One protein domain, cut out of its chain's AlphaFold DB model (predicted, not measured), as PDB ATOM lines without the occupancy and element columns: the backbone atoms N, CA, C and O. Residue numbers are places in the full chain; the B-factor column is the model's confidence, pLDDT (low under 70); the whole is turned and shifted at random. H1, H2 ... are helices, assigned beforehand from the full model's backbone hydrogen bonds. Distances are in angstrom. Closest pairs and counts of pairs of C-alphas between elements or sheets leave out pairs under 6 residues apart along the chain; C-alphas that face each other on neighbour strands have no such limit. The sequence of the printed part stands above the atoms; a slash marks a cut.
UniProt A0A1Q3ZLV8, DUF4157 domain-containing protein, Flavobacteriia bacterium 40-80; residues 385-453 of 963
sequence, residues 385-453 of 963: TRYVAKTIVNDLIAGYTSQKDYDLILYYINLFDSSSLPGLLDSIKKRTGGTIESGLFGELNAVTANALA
ATOM      1  N   THR A 385     -26.044 -39.791 -12.287       93.50
ATOM      2  CA  THR A 385     -27.169 -38.916 -12.669       93.50
ATOM      3  C   THR A 385     -27.868 -38.342 -11.430       93.50
ATOM      4  O   THR A 385     -28.145 -37.142 -11.360       93.50
ATOM      5  N   ARG A 386     -28.086 -39.184 -10.414       90.75
ATOM      6  CA  ARG A 386     -28.650 -38.831  -9.103       90.75
ATOM      7  C   ARG A 386     -27.750 -37.874  -8.314       90.75
ATOM      8  O   ARG A 386     -28.288 -36.951  -7.691       90.75
ATOM      9  N   TYR A 387     -26.431 -38.074  -8.368       90.19
ATOM     10  CA  TYR A 387     -25.403 -37.205  -7.787       90.19
ATOM     11  C   TYR A 387     -25.419 -35.819  -8.440       90.19
ATOM     12  O   TYR A 387     -25.656 -34.826  -7.757       90.19
ATOM     13  N   VAL A 388     -25.292 -35.733  -9.770       92.69
ATOM     14  CA  VAL A 388     -25.294 -34.439 -10.480       92.69
ATOM     15  C   VAL A 388     -26.606 -33.675 -10.258       92.69
ATOM     16  O   VAL A 388     -26.581 -32.465 -10.036       92.69
ATOM     17  N   ALA A 389     -27.750 -34.369 -10.235       90.44
ATOM     18  CA  ALA A 389     -29.028 -33.755  -9.881       90.44
ATOM     19  C   ALA A 389     -29.063 -33.217  -8.438       90.44
ATOM     20  O   ALA A 389     -29.732 -32.215  -8.194       90.44
ATOM     21  N   LYS A 390     -28.363 -33.857  -7.484       86.94
ATOM     22  CA  LYS A 390     -28.211 -33.331  -6.118       86.94
ATOM     23  C   LYS A 390     -27.364 -32.074  -6.136       86.94
ATOM     24  O   LYS A 390     -27.844 -31.046  -5.690       86.94
ATOM     25  N   THR A 391     -26.162 -32.132  -6.704       84.31
ATOM     26  CA  THR A 391     -25.232 -31.001  -6.670       84.31
ATOM     27  C   THR A 391     -25.793 -29.761  -7.352       84.31
ATOM     28  O   THR A 391     -25.684 -28.667  -6.807       84.31
ATOM     29  N   ILE A 392     -26.491 -29.911  -8.482       84.88
ATOM     30  CA  ILE A 392     -27.171 -28.780  -9.125       84.88
ATOM     31  C   ILE A 392     -28.212 -28.141  -8.186       84.88
ATOM     32  O   ILE A 392     -28.210 -26.923  -8.050       84.88
ATOM     33  N   VAL A 393     -29.068 -28.927  -7.523       80.94
ATOM     34  CA  VAL A 393     -30.182 -28.405  -6.703       80.94
ATOM     35  C   VAL A 393     -29.735 -27.954  -5.308       80.94
ATOM     36  O   VAL A 393     -30.056 -26.847  -4.886       80.94
ATOM     37  N   ASN A 394     -29.004 -28.805  -4.591       74.38
ATOM     38  CA  ASN A 394     -28.638 -28.622  -3.189       74.38
ATOM     39  C   ASN A 394     -27.412 -27.720  -3.007       74.38
ATOM     40  O   ASN A 394     -27.400 -26.906  -2.089       74.38
ATOM     41  N   ASP A 395     -26.391 -27.871  -3.854       65.75
ATOM     42  CA  ASP A 395     -25.074 -27.271  -3.600       65.75
ATOM     43  C   ASP A 395     -24.894 -25.967  -4.393       65.75
ATOM     44  O   ASP A 395     -24.281 -25.019  -3.905       65.75
ATOM     45  N   LEU A 396     -25.436 -25.911  -5.616       64.19
ATOM     46  CA  LEU A 396     -25.276 -24.768  -6.523       64.19
ATOM     47  C   LEU A 396     -26.487 -23.824  -6.506       64.19
ATOM     48  O   LEU A 396     -26.297 -22.612  -6.486       64.19
ATOM     49  N   ILE A 397     -27.720 -24.344  -6.495       63.31
ATOM     50  CA  ILE A 397     -28.948 -23.530  -6.583       63.31
ATOM     51  C   ILE A 397     -29.424 -22.965  -5.229       63.31
ATOM     52  O   ILE A 397     -29.988 -21.874  -5.205       63.31
ATOM     53  N   ALA A 398     -29.176 -23.640  -4.102       52.94
ATOM     54  CA  ALA A 398     -29.887 -23.431  -2.829       52.94
ATOM     55  C   ALA A 398     -29.613 -22.120  -2.034       52.94
ATOM     56  O   ALA A 398     -29.763 -22.103  -0.810       52.94
ATOM     57  N   GLY A 399     -29.253 -21.004  -2.680       47.03
ATOM     58  CA  GLY A 399     -29.377 -19.681  -2.046       47.03
ATOM     59  C   GLY A 399     -28.629 -18.515  -2.698       47.03
ATOM     60  O   GLY A 399     -29.166 -17.410  -2.736       47.03
ATOM     61  N   TYR A 400     -27.403 -18.724  -3.196       44.97
ATOM     62  CA  TYR A 400     -26.571 -17.648  -3.768       44.97
ATOM     63  C   TYR A 400     -25.648 -18.156  -4.885       44.97
ATOM     64  O   TYR A 400     -24.446 -18.324  -4.687       44.97
ATOM     65  N   THR A 401     -26.198 -18.349  -6.084       49.97
ATOM     66  CA  THR A 401     -25.422 -18.709  -7.278       49.97
ATOM     67  C   THR A 401     -24.426 -17.604  -7.671       49.97
ATOM     68  O   THR A 401     -24.807 -16.479  -8.003       49.97
ATOM     69  N   SER A 402     -23.126 -17.913  -7.681       56.59
ATOM     70  CA  SER A 402     -22.096 -17.069  -8.299       56.59
ATOM     71  C   SER A 402     -21.891 -17.434  -9.774       56.59
ATOM     72  O   SER A 402     -22.360 -18.467 -10.252       56.59
ATOM     73  N   GLN A 403     -21.121 -16.625 -10.516       62.88
ATOM     74  CA  GLN A 403     -20.806 -16.946 -11.915       62.88
ATOM     75  C   GLN A 403     -20.085 -18.293 -12.072       62.88
ATOM     76  O   GLN A 403     -20.326 -18.988 -13.051       62.88
ATOM     77  N   LYS A 404     -19.264 -18.705 -11.097       62.59
ATOM     78  CA  LYS A 404     -18.605 -20.021 -11.138       62.59
ATOM     79  C   LYS A 404     -19.608 -21.170 -11.046       62.59
ATOM     80  O   LYS A 404     -19.395 -22.213 -11.654       62.59
ATOM     81  N   ASP A 405     -20.686 -20.965 -10.300       68.38
ATOM     82  CA  ASP A 405     -21.699 -21.984 -10.031       68.38
ATOM     83  C   ASP A 405     -22.638 -22.098 -11.234       68.38
ATOM     84  O   ASP A 405     -22.952 -23.201 -11.669       68.38
ATOM     85  N   TYR A 406     -22.959 -20.969 -11.878       70.12
ATOM     86  CA  TYR A 406     -23.570 -20.942 -13.209       70.12
ATOM     87  C   TYR A 406     -22.722 -21.674 -14.261       70.12
ATOM     88  O   TYR A 406     -23.241 -22.547 -14.960       70.12
ATOM     89  N   ASP A 407     -21.422 -21.375 -14.351       75.69
ATOM     90  CA  ASP A 407     -20.502 -22.047 -15.278       75.69
ATOM     91  C   ASP A 407     -20.434 -23.569 -15.000       75.69
ATOM     92  O   ASP A 407     -20.327 -24.373 -15.929       75.69
ATOM     93  N   LEU A 408     -20.548 -23.979 -13.729       76.94
ATOM     94  CA  LEU A 408     -20.532 -25.377 -13.293       76.94
ATOM     95  C   LEU A 408     -21.862 -26.114 -13.546       76.94
ATOM     96  O   LEU A 408     -21.832 -27.269 -13.970       76.94
ATOM     97  N   ILE A 409     -23.016 -25.456 -13.379       83.06
ATOM     98  CA  ILE A 409     -24.331 -25.986 -13.790       83.06
ATOM     99  C   ILE A 409     -24.330 -26.246 -15.304       83.06
ATOM    100  O   ILE A 409     -24.698 -27.337 -15.746       83.06
ATOM    101  N   LEU A 410     -23.861 -25.279 -16.105       86.88
ATOM    102  CA  LEU A 410     -23.754 -25.430 -17.561       86.88
ATOM    103  C   LEU A 410     -22.762 -26.538 -17.955       86.88
ATOM    104  O   LEU A 410     -23.051 -27.306 -18.874       86.88
ATOM    105  N   TYR A 411     -21.627 -26.669 -17.252       87.94
ATOM    106  CA  TYR A 411     -20.692 -27.786 -17.436       87.94
ATOM    107  C   TYR A 411     -21.382 -29.133 -17.204       87.94
ATOM    108  O   TYR A 411     -21.384 -29.973 -18.105       87.94
ATOM    109  N   TYR A 412     -21.997 -29.326 -16.032       91.00
ATOM    110  CA  TYR A 412     -22.597 -30.601 -15.650       91.00
ATOM    111  C   TYR A 412     -23.752 -31.006 -16.569       91.00
ATOM    112  O   TYR A 412     -23.767 -32.141 -17.036       91.00
ATOM    113  N   ILE A 413     -24.673 -30.094 -16.900       90.62
ATOM    114  CA  ILE A 413     -25.784 -30.394 -17.820       90.62
ATOM    115  C   ILE A 413     -25.253 -30.754 -19.217       90.62
ATOM    116  O   ILE A 413     -25.775 -31.661 -19.868       90.62
ATOM    117  N   ASN A 414     -24.178 -30.107 -19.677       91.69
ATOM    118  CA  ASN A 414     -23.605 -30.397 -20.988       91.69
ATOM    119  C   ASN A 414     -22.864 -31.751 -21.069       91.69
ATOM    120  O   ASN A 414     -22.654 -32.237 -22.182       91.69
ATOM    121  N   LEU A 415     -22.516 -32.394 -19.944       92.56
ATOM    122  CA  LEU A 415     -21.956 -33.757 -19.945       92.56
ATOM    123  C   LEU A 415     -22.944 -34.809 -20.473       92.56
ATOM    124  O   LEU A 415     -22.518 -35.838 -20.993       92.56
ATOM    125  N   PHE A 416     -24.250 -34.565 -20.342       92.75
ATOM    126  CA  PHE A 416     -25.290 -35.522 -20.711       92.75
ATOM    127  C   PHE A 416     -25.574 -35.477 -22.218       92.75
ATOM    128  O   PHE A 416     -25.544 -34.412 -22.847       92.75
ATOM    129  N   ASP A 417     -25.846 -36.641 -22.807       89.69
ATOM    130  CA  ASP A 417     -26.268 -36.758 -24.203       89.69
ATOM    131  C   ASP A 417     -27.798 -36.629 -24.320       89.69
ATOM    132  O   ASP A 417     -28.509 -36.543 -23.318       89.69
ATOM    133  N   SER A 418     -28.326 -36.602 -25.543       85.75
ATOM    134  CA  SER A 418     -29.763 -36.436 -25.799       85.75
ATOM    135  C   SER A 418     -30.647 -37.562 -25.233       85.75
ATOM    136  O   SER A 418     -31.848 -37.357 -25.064       85.75
ATOM    137  N   SER A 419     -30.067 -38.723 -24.906       87.38
ATOM    138  CA  SER A 419     -30.752 -39.872 -24.302       87.38
ATOM    139  C   SER A 419     -30.648 -39.921 -22.773       87.38
ATOM    140  O   SER A 419     -31.583 -40.389 -22.130       87.38
ATOM    141  N   SER A 420     -29.555 -39.429 -22.170       89.06
ATOM    142  CA  SER A 420     -29.378 -39.421 -20.706       89.06
ATOM    143  C   SER A 420     -29.861 -38.130 -20.033       89.06
ATOM    144  O   SER A 420     -30.305 -38.158 -18.883       89.06
ATOM    145  N   LEU A 421     -29.851 -37.004 -20.750       89.56
ATOM    146  CA  LEU A 421     -30.307 -35.697 -20.265       89.56
ATOM    147  C   LEU A 421     -31.762 -35.675 -19.737       89.56
ATOM    148  O   LEU A 421     -31.982 -35.038 -18.705       89.56
ATOM    149  N   PRO A 422     -32.754 -36.378 -20.326       87.25
ATOM    150  CA  PRO A 422     -34.100 -36.446 -19.749       87.25
ATOM    151  C   PRO A 422     -34.127 -37.054 -18.337       87.25
ATOM    152  O   PRO A 422     -34.877 -36.584 -17.485       87.25
ATOM    153  N   GLY A 423     -33.268 -38.044 -18.057       88.44
ATOM    154  CA  GLY A 423     -33.136 -38.654 -16.729       88.44
ATOM    155  C   GLY A 423     -32.525 -37.707 -15.691       88.44
ATOM    156  O   GLY A 423     -32.952 -37.703 -14.533       88.44
ATOM    157  N   LEU A 424     -31.587 -36.844 -16.104       91.75
ATOM    158  CA  LEU A 424     -31.091 -35.753 -15.261       91.75
ATOM    159  C   LEU A 424     -32.209 -34.749 -14.946       91.75
ATOM    160  O   LEU A 424     -32.397 -34.387 -13.786       91.75
ATOM    161  N   LEU A 425     -32.964 -34.311 -15.958       87.69
ATOM    162  CA  LEU A 425     -34.019 -33.307 -15.788       87.69
ATOM    163  C   LEU A 425     -35.178 -33.828 -14.922       87.69
ATOM    164  O   LEU A 425     -35.643 -33.112 -14.040       87.69
ATOM    165  N   ASP A 426     -35.598 -35.084 -15.075       86.50
ATOM    166  CA  ASP A 426     -36.572 -35.698 -14.162       86.50
ATOM    167  C   ASP A 426     -36.027 -35.826 -12.722       86.50
ATOM    168  O   ASP A 426     -36.737 -35.539 -11.756       86.50
ATOM    169  N   SER A 427     -34.738 -36.145 -12.558       88.75
ATOM    170  CA  SER A 427     -34.087 -36.187 -11.238       88.75
ATOM    171  C   SER A 427     -34.036 -34.807 -10.561       88.75
ATOM    172  O   SER A 427     -34.308 -34.699  -9.365       88.75
ATOM    173  N   ILE A 428     -33.750 -33.736 -11.311       86.62
ATOM    174  CA  ILE A 428     -33.791 -32.346 -10.819       86.62
ATOM    175  C   ILE A 428     -35.233 -31.939 -10.475       86.62
ATOM    176  O   ILE A 428     -35.484 -31.389  -9.401       86.62
ATOM    177  N   LYS A 429     -36.204 -32.252 -11.342       84.38
ATOM    178  CA  LYS A 429     -37.636 -31.981 -11.124       84.38
ATOM    179  C   LYS A 429     -38.142 -32.605  -9.818       84.38
ATOM    180  O   LYS A 429     -38.807 -31.938  -9.029       84.38
ATOM    181  N   LYS A 430     -37.785 -33.869  -9.564       86.06
ATOM    182  CA  LYS A 430     -38.131 -34.593  -8.331       86.06
ATOM    183  C   LYS A 430     -37.516 -33.952  -7.086       86.06
ATOM    184  O   LYS A 430     -38.210 -33.807  -6.086       86.06
ATOM    185  N   ARG A 431     -36.248 -33.522  -7.146       83.56
ATOM    186  CA  ARG A 431     -35.562 -32.856  -6.019       83.56
ATOM    187  C   ARG A 431     -36.092 -31.450  -5.720       83.56
ATOM    188  O   ARG A 431     -36.137 -31.065  -4.560       83.56
ATOM    189  N   THR A 432     -36.508 -30.703  -6.741       75.62
ATOM    190  CA  THR A 432     -37.039 -29.330  -6.597       75.62
ATOM    191  C   THR A 432     -38.514 -29.276  -6.178       75.62
ATOM    192  O   THR A 432     -39.053 -28.186  -6.003       75.62
ATOM    193  N   GLY A 433     -39.191 -30.425  -6.028       66.81
ATOM    194  CA  GLY A 433     -40.590 -30.501  -5.583       66.81
ATOM    195  C   GLY A 433     -41.601 -29.820  -6.517       66.81
ATOM    196  O   GLY A 433     -42.717 -29.522  -6.100       66.81
ATOM    197  N   GLY A 434     -41.217 -29.538  -7.766       67.25
ATOM    198  CA  GLY A 434     -41.960 -28.636  -8.643       67.25
ATOM    199  C   GLY A 434     -41.697 -28.871 -10.128       67.25
ATOM    200  O   GLY A 434     -41.649 -30.005 -10.607       67.25
ATOM    201  N   THR A 435     -41.580 -27.782 -10.884       70.25
ATOM    202  CA  THR A 435     -41.311 -27.812 -12.331       70.25
ATOM    203  C   THR A 435     -39.841 -27.485 -12.613       70.25
ATOM    204  O   THR A 435     -39.187 -26.828 -11.801       70.25
ATOM    205  N   ILE A 436     -39.307 -27.908 -13.765       69.38
ATOM    206  CA  ILE A 436     -37.935 -27.548 -14.182       69.38
ATOM    207  C   ILE A 436     -37.808 -26.031 -14.373       69.38
ATOM    208  O   ILE A 436     -36.752 -25.438 -14.175       69.38
ATOM    209  N   GLU A 437     -38.912 -25.378 -14.695       65.56
ATOM    210  CA  GLU A 437     -38.995 -23.958 -14.967       65.56
ATOM    211  C   GLU A 437     -38.981 -23.123 -13.688       65.56
ATOM    212  O   GLU A 437     -38.343 -22.076 -13.660       65.56
ATOM    213  N   SER A 438     -39.620 -23.607 -12.619       61.09
ATOM    214  CA  SER A 438     -39.515 -23.004 -11.287       61.09
ATOM    215  C   SER A 438     -38.187 -23.338 -10.604       61.09
ATOM    216  O   SER A 438     -37.588 -22.454 -10.012       61.09
ATOM    217  N   GLY A 439     -37.725 -24.591 -10.690       66.94
ATOM    218  CA  GLY A 439     -36.590 -25.081  -9.900       66.94
ATOM    219  C   GLY A 439     -35.209 -24.927 -10.545       66.94
ATOM    220  O   GLY A 439     -34.245 -24.667  -9.838       66.94
ATOM    221  N   LEU A 440     -35.087 -25.088 -11.869       73.88
ATOM    222  CA  LEU A 440     -33.810 -24.950 -12.585       73.88
ATOM    223  C   LEU A 440     -33.717 -23.614 -13.327       73.88
ATOM    224  O   LEU A 440     -32.718 -22.924 -13.193       73.88
ATOM    225  N   PHE A 441     -34.731 -23.217 -14.100       72.25
ATOM    226  CA  PHE A 441     -34.662 -21.953 -14.847       72.25
ATOM    227  C   PHE A 441     -34.990 -20.703 -14.017       72.25
ATOM    228  O   PHE A 441     -34.520 -19.625 -14.373       72.25
ATOM    229  N   GLY A 442     -35.794 -20.822 -12.956       65.88
ATOM    230  CA  GLY A 442     -36.169 -19.700 -12.086       65.88
ATOM    231  C   GLY A 442     -34.998 -19.170 -11.255       65.88
ATOM    232  O   GLY A 442     -34.842 -17.962 -11.108       65.88
ATOM    233  N   GLU A 443     -34.137 -20.078 -10.796       65.19
ATOM    234  CA  GLU A 443     -32.974 -19.800  -9.939       65.19
ATOM    235  C   GLU A 443     -31.708 -19.407 -10.735       65.19
ATOM    236  O   GLU A 443     -30.669 -19.039 -10.176       65.19
ATOM    237  N   LEU A 444     -31.775 -19.467 -12.071       65.88
ATOM    238  CA  LEU A 444     -30.710 -19.031 -12.973       65.88
ATOM    239  C   LEU A 444     -30.926 -17.581 -13.422       65.88
ATOM    240  O   LEU A 444     -32.008 -17.198 -13.867       65.88
ATOM    241  N   ASN A 445     -29.857 -16.775 -13.412       64.69
ATOM    242  CA  ASN A 445     -29.916 -15.440 -14.012       64.69
ATOM    243  C   ASN A 445     -30.242 -15.521 -15.522       64.69
ATOM    244  O   ASN A 445     -29.932 -16.512 -16.185       64.69
ATOM    245  N   ALA A 446     -30.808 -14.450 -16.086       67.12
ATOM    246  CA  ALA A 446     -31.300 -14.425 -17.468       67.12
ATOM    247  C   ALA A 446     -30.246 -14.754 -18.550       67.12
ATOM    248  O   ALA A 446     -30.607 -15.293 -19.594       67.12
ATOM    249  N   VAL A 447     -28.958 -14.476 -18.325       69.00
ATOM    250  CA  VAL A 447     -27.875 -14.848 -19.253       69.00
ATOM    251  C   VAL A 447     -27.614 -16.355 -19.181       69.00
ATOM    252  O   VAL A 447     -27.619 -17.026 -20.210       69.00
ATOM    253  N   THR A 448     -27.459 -16.913 -17.975       71.81
ATOM    254  CA  THR A 448     -27.221 -18.356 -17.783       71.81
ATOM    255  C   THR A 448     -28.428 -19.195 -18.202       71.81
ATOM    256  O   THR A 448     -28.260 -20.243 -18.816       71.81
ATOM    257  N   ALA A 449     -29.646 -18.729 -17.926       77.50
ATOM    258  CA  ALA A 449     -30.881 -19.405 -18.312       77.50
ATOM    259  C   ALA A 449     -31.052 -19.474 -19.844       77.50
ATOM    260  O   ALA A 449     -31.414 -20.526 -20.372       77.50
ATOM    261  N   ASN A 450     -30.704 -18.408 -20.576       79.81
ATOM    262  CA  ASN A 450     -30.681 -18.430 -22.044       79.81
ATOM    263  C   ASN A 450     -29.506 -19.254 -22.603       79.81
ATOM    264  O   ASN A 450     -29.677 -19.976 -23.584       79.81
ATOM    265  N   ALA A 451     -28.331 -19.241 -21.963       82.19
ATOM    266  CA  ALA A 451     -27.234 -20.145 -22.321       82.19
ATOM    267  C   ALA A 451     -27.632 -21.626 -22.145       82.19
ATOM    268  O   ALA A 451     -27.357 -22.448 -23.020       82.19
ATOM    269  N   LEU A 452     -28.346 -21.958 -21.063       86.25
ATOM    270  CA  LEU A 452     -28.922 -23.282 -20.832       86.25
ATOM    271  C   LEU A 452     -29.968 -23.635 -21.899       86.25
ATOM    272  O   LEU A 452     -29.886 -24.716 -22.474       86.25
ATOM    273  N   ALA A 453     -30.910 -22.739 -22.207       88.44
ATOM    274  CA  ALA A 453     -31.908 -22.967 -23.254       88.44
ATOM    275  C   ALA A 453     -31.248 -23.277 -24.612       88.44
ATOM    276  O   ALA A 453     -31.620 -24.247 -25.268       88.44
TER     277      ALA A 453
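This is residues 385 to 453 of the 963 residues of the protein "DUF4157 domain-containing protein" of Flavobacteriia bacterium 40-80 (UniProt A0A1Q3ZLV8). Five helices make a rounded body: H1 and H2 fold back on each other as a hairpin, H5 runs nearly along H2, and H3 crosses H1 steeply. The short H4 sits between the end of H3 and the link to H5. The printed part has 69 residues, with H1 to H5 in chain order and no named strand; its class is all helix. It is compact, with a radius of gyration of the C-alphas of 10.8 A and spans of 27 by 23 by 19 A.

H1, residues 385 to 397, is 16.6 A long and begins at C-alpha 385 (-27.169, -38.916, -12.669). H2, residues 403 to 414, is 16.5 A long. H3, residues 421 to 431, is 15.4 A long. H4, residues 436 to 441, is followed by H5, residues 446 to 453, which ends at C-alpha 453 (-31.908, -22.967, -23.254).

H1 is the hub, touching three helices. It touches H2 in a hairpin, a shallow tilt of 19 degrees, opposite ways; the closest C-alphas, of Leu 396 and Asp 405, are 5.7 A apart. It touches H3 at a steep tilt of 55 degrees, the same way, closest at the C-alphas of Ala 389 and Ile 428, 5.1 A. With residues 393 to 397 alone it only just touches H4, with 3 pairs of C-alphas within 8 A, closest at Val 393 and Leu 440, 7.7 A. H3 touches H4, closest at the C-alphas of Lys 429 and Ile 436, 5.4 A. H2, with residues 406 to 410 alone, touches H5 at a shallow tilt of 10 degrees, the same way; the closest C-alphas are those of Tyr 406 and Thr 448, 6.4 A. H1 and H5 are apart. Each O i to N i+4 pair is within hydrogen-bond range in H2, H3 and H5; H1 has 7 of 9 and H4 1 of 2.

The C-alphas farthest apart, of Tyr 400 and Ser 419, are 30.5 A apart. The printed part has no cut and no long link. The model's pLDDT is under 70 at 23 residues, among them 395 to 405 and 442 to 447.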